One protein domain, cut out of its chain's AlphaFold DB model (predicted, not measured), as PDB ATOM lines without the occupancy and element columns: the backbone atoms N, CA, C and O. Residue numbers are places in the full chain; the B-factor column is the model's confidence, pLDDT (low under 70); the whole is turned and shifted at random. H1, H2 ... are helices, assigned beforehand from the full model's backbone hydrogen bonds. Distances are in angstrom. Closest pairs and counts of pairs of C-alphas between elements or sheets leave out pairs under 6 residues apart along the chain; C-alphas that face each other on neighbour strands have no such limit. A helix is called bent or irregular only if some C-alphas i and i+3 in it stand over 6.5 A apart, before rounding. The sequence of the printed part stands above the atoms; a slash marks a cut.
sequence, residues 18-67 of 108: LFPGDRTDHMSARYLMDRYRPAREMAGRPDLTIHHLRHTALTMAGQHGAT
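What this domain is: This is residues 18 to 67 of the 108 residues of the protein "Tyrosine-type recombinase/integrase" of Nocardioides simplex (UniProt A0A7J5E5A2). Start at residue 18 and you trace an open, flat zigzag: a loop of residues 18 to 28, the helix H1, a short link, and then the helix H2 as an arm, its residues 51 to 57 and 59 to 63 sticking out free. The printed part has 50 residues with two named helices, H1 then H2, and no named strand; the class is all helix. It is only just loose, close to extended, with a radius of gyration of the C-alphas of 14.2 A and spans of 42 by 26 by 12 A.

Where its parts are: Find C-alpha 29 at (3.929, -45.582, -20.214); from there H1, residues 29 to 42, runs 20.2 A. H2, residues 50 to 63, runs 20.0 A and ends at C-alpha 63, (20.746, -32.764, 0.830). H1 is neither bent nor irregular, but only just: C-alphas 35 and 38 are 6.3 A apart.

How they stand to each other: Look along the short link of 7 residues from H1 to H2. The two helices are only just apart, their closest C-alphas 8.5 A from each other. In H2 every O i to N i+4 pair is within hydrogen-bond range; in H1, 8 of 10 are.

The domain as a whole: The C-alphas of Arg 23 and Gly 65, the two farthest apart, are 41.8 A from each other. The printed part has no cut, and no printed residue is under 70 in pLDDT.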
ATOM      1  N   LEU A  18      15.335 -54.821 -19.700       91.44
ATOM      2  CA  LEU A  18      15.262 -54.918 -18.240       91.44
ATOM      3  C   LEU A  18      13.813 -54.857 -17.728       91.44
ATOM      4  O   LEU A  18      13.477 -55.503 -16.742       91.44
ATOM      5  N   PHE A  19      12.967 -54.091 -18.418       90.25
ATOM      6  CA  PHE A  19      11.546 -53.928 -18.115       90.25
ATOM      7  C   PHE A  19      10.715 -54.242 -19.367       90.25
ATOM      8  O   PHE A  19      10.332 -53.320 -20.098       90.25
ATOM      9  N   PRO A  20      10.491 -55.529 -19.672       90.69
ATOM     10  CA  PRO A  20       9.652 -55.919 -20.793       90.69
ATOM     11  C   PRO A  20       8.174 -55.645 -20.478       90.69
ATOM     12  O   PRO A  20       7.715 -55.828 -19.352       90.69
ATOM     13  N   GLY A  21       7.413 -55.213 -21.481       86.62
ATOM     14  CA  GLY A  21       5.954 -55.267 -21.452       86.62
ATOM     15  C   GLY A  21       5.444 -56.687 -21.721       86.62
ATOM     16  O   GLY A  21       6.195 -57.561 -22.156       86.62
ATOM     17  N   ASP A  22       4.142 -56.906 -21.543       80.25
ATOM     18  CA  ASP A  22       3.510 -58.235 -21.645       80.25
ATOM     19  C   ASP A  22       3.728 -58.943 -23.004       80.25
ATOM     20  O   ASP A  22       3.629 -60.164 -23.098       80.25
ATOM     21  N   ARG A  23       4.044 -58.194 -24.071       79.81
ATOM     22  CA  ARG A  23       4.310 -58.717 -25.425       79.81
ATOM     23  C   ARG A  23       5.802 -58.824 -25.766       79.81
ATOM     24  O   ARG A  23       6.148 -58.829 -26.942       79.81
ATOM     25  N   THR A  24       6.688 -58.883 -24.768       75.12
ATOM     26  CA  THR A  24       8.162 -58.913 -24.929       75.12
ATOM     27  C   THR A  24       8.773 -57.684 -25.627       75.12
ATOM     28  O   THR A  24       9.920 -57.722 -26.059       75.12
ATOM     29  N   ASP A  25       8.024 -56.583 -25.700       85.50
ATOM     30  CA  ASP A  25       8.452 -55.286 -26.244       85.50
ATOM     31  C   ASP A  25       8.717 -54.281 -25.103       85.50
ATOM     32  O   ASP A  25       8.599 -54.619 -23.923       85.50
ATOM     33  N   HIS A  26       9.066 -53.037 -25.422       90.06
ATOM     34  CA  HIS A  26       9.171 -51.950 -24.459       90.06
ATOM     35  C   HIS A  26       7.877 -51.788 -23.653       90.06
ATOM     36  O   HIS A  26       6.772 -51.704 -24.194       90.06
ATOM     37  N   MET A  27       8.019 -51.699 -22.329       91.88
ATOM     38  CA  MET A  27       6.903 -51.369 -21.450       91.88
ATOM     39  C   MET A  27       6.316 -50.006 -21.832       91.88
ATOM     40  O   MET A  27       7.016 -48.993 -21.869       91.88
ATOM     41  N   SER A  28       5.005 -49.967 -22.071       91.25
ATOM     42  CA  SER A  28       4.320 -48.713 -22.370       91.25
ATOM     43  C   SER A  28       4.186 -47.843 -21.118       91.25
ATOM     44  O   SER A  28       4.008 -48.334 -19.999       91.25
ATOM     45  N   ALA A  29       4.187 -46.521 -21.305       89.94
ATOM     46  CA  ALA A  29       3.929 -45.582 -20.214       89.94
ATOM     47  C   ALA A  29       2.555 -45.823 -19.569       89.94
ATOM     48  O   ALA A  29       2.407 -45.691 -18.355       89.94
ATOM     49  N   ARG A  30       1.554 -46.223 -20.367       90.88
ATOM     50  CA  ARG A  30       0.213 -46.516 -19.861       90.88
ATOM     51  C   ARG A  30       0.218 -47.700 -18.898       90.88
ATOM     52  O   ARG A  30      -0.316 -47.570 -17.802       90.88
ATOM     53  N   TYR A  31       0.875 -48.793 -19.282       90.88
ATOM     54  CA  TYR A  31       1.016 -49.975 -18.436       90.88
ATOM     55  C   TYR A  31       1.677 -49.628 -17.098       90.88
ATOM     56  O   TYR A  31       1.164 -49.980 -16.037       90.88
ATOM     57  N   LEU A  32       2.769 -48.855 -17.136       91.88
ATOM     58  CA  LEU A  32       3.435 -48.378 -15.927       91.88
ATOM     59  C   LEU A  32       2.493 -47.539 -15.048       91.88
ATOM     60  O   LEU A  32       2.441 -47.745 -13.838       91.88
ATOM     61  N   MET A  33       1.731 -46.613 -15.638       93.31
ATOM     62  CA  MET A  33       0.795 -45.770 -14.884       93.31
ATOM     63  C   MET A  33      -0.340 -46.575 -14.248       93.31
ATOM     64  O   MET A  33      -0.733 -46.273 -13.120       93.31
ATOM     65  N   ASP A  34      -0.849 -47.598 -14.934       93.62
ATOM     66  CA  ASP A  34      -1.922 -48.454 -14.420       93.62
ATOM     67  C   ASP A  34      -1.463 -49.270 -13.199       93.62
ATOM     68  O   ASP A  34      -2.244 -49.475 -12.273       93.62
ATOM     69  N   ARG A  35      -0.178 -49.654 -13.133       93.00
ATOM     70  CA  ARG A  35       0.422 -50.292 -11.943       93.00
ATOM     71  C   ARG A  35       0.819 -49.292 -10.858       93.00
ATOM     72  O   ARG A  35       0.723 -49.597  -9.673       93.00
ATOM     73  N   TYR A  36       1.252 -48.097 -11.245       95.12
ATOM     74  CA  TYR A  36       1.686 -47.063 -10.308       95.12
ATOM     75  C   TYR A  36       0.518 -46.441  -9.525       95.12
ATOM     76  O   TYR A  36       0.666 -46.131  -8.344       95.12
ATOM     77  N   ARG A  37      -0.655 -46.288 -10.153       95.69
ATOM     78  CA  ARG A  37      -1.859 -45.724  -9.522       95.69
ATOM     79  C   ARG A  37      -2.268 -46.430  -8.215       95.69
ATOM     80  O   ARG A  37      -2.355 -45.726  -7.210       95.69
ATOM     81  N   PRO A  38      -2.477 -47.759  -8.171       97.25
ATOM     82  CA  PRO A  38      -2.811 -48.430  -6.916       97.25
ATOM     83  C   PRO A  38      -1.664 -48.343  -5.902       97.25
ATOM     84  O   PRO A  38      -1.912 -48.157  -4.717       97.25
ATOM     85  N   ALA A  39      -0.401 -48.386  -6.346       96.75
ATOM     86  CA  ALA A  39       0.747 -48.278  -5.445       96.75
ATOM     87  C   ALA A  39       0.793 -46.929  -4.704       96.75
ATOM     88  O   ALA A  39       0.995 -46.895  -3.491       96.75
ATOM     89  N   ARG A  40       0.564 -45.809  -5.405       96.38
ATOM     90  CA  ARG A  40       0.528 -44.479  -4.769       96.38
ATOM     91  C   ARG A  40      -0.707 -44.273  -3.886       96.38
ATOM     92  O   ARG A  40      -0.625 -43.553  -2.897       96.38
ATOM     93  N   GLU A  41      -1.833 -44.908  -4.216       97.38
ATOM     94  CA  GLU A  41      -3.043 -44.895  -3.382       97.38
ATOM     95  C   GLU A  41      -2.810 -45.658  -2.076       97.38
ATOM     96  O   GLU A  41      -3.069 -45.122  -1.004       97.38
ATOM     97  N   MET A  42      -2.215 -46.852  -2.152       97.75
ATOM     98  CA  MET A  42      -1.814 -47.633  -0.976       97.75
ATOM     99  C   MET A  42      -0.782 -46.905  -0.108       97.75
ATOM    100  O   MET A  42      -0.793 -47.046   1.111       97.75
ATOM    101  N   ALA A  43       0.087 -46.096  -0.716       96.44
ATOM    102  CA  ALA A  43       1.026 -45.235  -0.001       96.44
ATOM    103  C   ALA A  43       0.374 -43.975   0.613       96.44
ATOM    104  O   ALA A  43       1.082 -43.140   1.175       96.44
ATOM    105  N   GLY A  44      -0.947 -43.790   0.478       97.62
ATOM    106  CA  GLY A  44      -1.671 -42.618   0.981       97.62
ATOM    107  C   GLY A  44      -1.356 -41.320   0.230       97.62
ATOM    108  O   GLY A  44      -1.577 -40.232   0.756       97.62
ATOM    109  N   ARG A  45      -0.808 -41.413  -0.988       95.75
ATOM    110  CA  ARG A  45      -0.335 -40.279  -1.797       95.75
ATOM    111  C   ARG A  45      -0.900 -40.311  -3.221       95.75
ATOM    112  O   ARG A  45      -0.145 -40.429  -4.191       95.75
ATOM    113  N   PRO A  46      -2.229 -40.190  -3.395       94.69
ATOM    114  CA  PRO A  46      -2.867 -40.235  -4.716       94.69
ATOM    115  C   PRO A  46      -2.436 -39.084  -5.646       94.69
ATOM    116  O   PRO A  46      -2.556 -39.194  -6.867       94.69
ATOM    117  N   ASP A  47      -1.898 -38.001  -5.087       92.31
ATOM    118  CA  ASP A  47      -1.348 -36.828  -5.771       92.31
ATOM    119  C   ASP A  47       0.075 -37.047  -6.327       92.31
ATOM    120  O   ASP A  47       0.577 -36.250  -7.125       92.31
ATOM    121  N   LEU A  48       0.753 -38.127  -5.928       93.62
ATOM    122  CA  LEU A  48       2.149 -38.356  -6.282       93.62
ATOM    123  C   LEU A  48       2.289 -38.798  -7.742       93.62
ATOM    124  O   LEU A  48       1.690 -39.787  -8.177       93.62
ATOM    125  N   THR A  49       3.130 -38.097  -8.502       91.19
ATOM    126  CA  THR A  49       3.489 -38.434  -9.887       91.19
ATOM    127  C   THR A  49       4.903 -39.022  -9.944       91.19
ATOM    128  O   THR A  49       5.710 -38.789  -9.045       91.19
ATOM    129  N   ILE A  50       5.251 -39.740 -11.018       89.44
ATOM    130  CA  ILE A  50       6.631 -40.234 -11.210       89.44
ATOM    131  C   ILE A  50       7.638 -39.074 -11.305       89.44
ATOM    132  O   ILE A  50       8.761 -39.182 -10.814       89.44
ATOM    133  N   HIS A  51       7.238 -37.928 -11.864       89.44
ATOM    134  CA  HIS A  51       8.087 -36.735 -11.886       89.44
ATOM    135  C   HIS A  51       8.335 -36.183 -10.476       89.44
ATOM    136  O   HIS A  51       9.458 -35.785 -10.176       89.44
ATOM    137  N   HIS A  52       7.345 -36.230  -9.577       90.31
ATOM    138  CA  HIS A  52       7.563 -35.879  -8.170       90.31
ATOM    139  C   HIS A  52       8.603 -36.796  -7.514       90.31
ATOM    140  O   HIS A  52       9.472 -36.292  -6.812       90.31
ATOM    141  N   LEU A  53       8.599 -38.103  -7.811       91.62
ATOM    142  CA  LEU A  53       9.642 -39.018  -7.323       91.62
ATOM    143  C   LEU A  53      11.040 -38.606  -7.807       91.62
ATOM    144  O   LEU A  53      11.990 -38.612  -7.024       91.62
ATOM    145  N   ARG A  54      11.170 -38.191  -9.075       87.00
ATOM    146  CA  ARG A  54      12.431 -37.658  -9.621       87.00
ATOM    147  C   ARG A  54      12.880 -36.402  -8.875       87.00
ATOM    148  O   ARG A  54      14.045 -36.305  -8.497       87.00
ATOM    149  N   HIS A  55      11.970 -35.462  -8.636       87.38
ATOM    150  CA  HIS A  55      12.257 -34.247  -7.873       87.38
ATOM    151  C   HIS A  55      12.683 -34.557  -6.432       87.38
ATOM    152  O   HIS A  55      13.659 -33.985  -5.946       87.38
ATOM    153  N   THR A  56      12.012 -35.498  -5.763       89.00
ATOM    154  CA  THR A  56      12.392 -35.962  -4.423       89.00
ATOM    155  C   THR A  56      13.787 -36.583  -4.425       89.00
ATOM    156  O   THR A  56      14.610 -36.204  -3.599       89.00
ATOM    157  N   ALA A  57      14.100 -37.458  -5.385       89.50
ATOM    158  CA  ALA A  57      15.427 -38.065  -5.498       89.50
ATOM    159  C   ALA A  57      16.539 -37.019  -5.707       89.50
ATOM    160  O   ALA A  57      17.598 -37.119  -5.090       89.50
ATOM    161  N   LEU A  58      16.296 -35.992  -6.529       88.38
ATOM    162  CA  LEU A  58      17.243 -34.886  -6.720       88.38
ATOM    163  C   LEU A  58      17.385 -34.020  -5.461       88.38
ATOM    164  O   LEU A  58      18.501 -33.643  -5.112       88.38
ATOM    165  N   THR A  59      16.285 -33.762  -4.747       86.56
ATOM    166  CA  THR A  59      16.304 -33.051  -3.456       86.56
ATOM    167  C   THR A  59      17.162 -33.801  -2.443       86.56
ATOM    168  O   THR A  59      18.051 -33.212  -1.837       86.56
ATOM    169  N   MET A  60      16.932 -35.109  -2.293       90.50
ATOM    170  CA  MET A  60      17.691 -35.958  -1.374       90.50
ATOM    171  C   MET A  60      19.170 -36.011  -1.762       90.50
ATOM    172  O   MET A  60      20.031 -35.868  -0.903       90.50
ATOM    173  N   ALA A  61      19.490 -36.147  -3.053       87.88
ATOM    174  CA  ALA A  61      20.876 -36.108  -3.516       87.88
ATOM    175  C   ALA A  61      21.562 -34.776  -3.158       87.88
ATOM    176  O   ALA A  61      22.686 -34.788  -2.661       87.88
ATOM    177  N   GLY A  62      20.876 -33.644  -3.346       87.12
ATOM    178  CA  GLY A  62      21.382 -32.327  -2.948       87.12
ATOM    179  C   GLY A  62      21.579 -32.205  -1.434       87.12
ATOM    180  O   GLY A  62      22.620 -31.734  -0.988       87.12
ATOM    181  N   GLN A  63      20.632 -32.709  -0.635       84.75
ATOM    182  CA  GLN A  63      20.746 -32.764   0.830       84.75
ATOM    183  C   GLN A  63      21.938 -33.608   1.303       84.75
ATOM    184  O   GLN A  63      22.533 -33.304   2.333       84.75
ATOM    185  N   HIS A  64      22.312 -34.635   0.539       91.88
ATOM    186  CA  HIS A  64      23.500 -35.454   0.781       91.88
ATOM    187  C   HIS A  64      24.790 -34.873   0.172       91.88
ATOM    188  O   HIS A  64      25.809 -35.559   0.144       91.88
ATOM    189  N   GLY A  65      24.771 -33.618  -0.286       86.75
ATOM    190  CA  GLY A  65      25.963 -32.896  -0.730       86.75
ATOM    191  C   GLY A  65      26.325 -33.080  -2.202       86.75
ATOM    192  O   GLY A  65      27.433 -32.716  -2.587       86.75
ATOM    193  N   ALA A  66      25.423 -33.610  -3.037       89.06
ATOM    194  CA  ALA A  66      25.664 -33.659  -4.477       89.06
ATOM    195  C   ALA A  66      25.870 -32.244  -5.044       89.06
ATOM    196  O   ALA A  66      25.062 -31.334  -4.835       89.06
ATOM    197  N   THR A  67      26.949 -32.069  -5.798       86.69
ATOM    198  CA  THR A  67      27.300 -30.824  -6.486       86.69
ATOM    199  C   THR A  67      26.307 -30.497  -7.606       86.69
ATOM    200  O   THR A  67      25.550 -31.353  -8.073       86.69
TER     201      THR A  67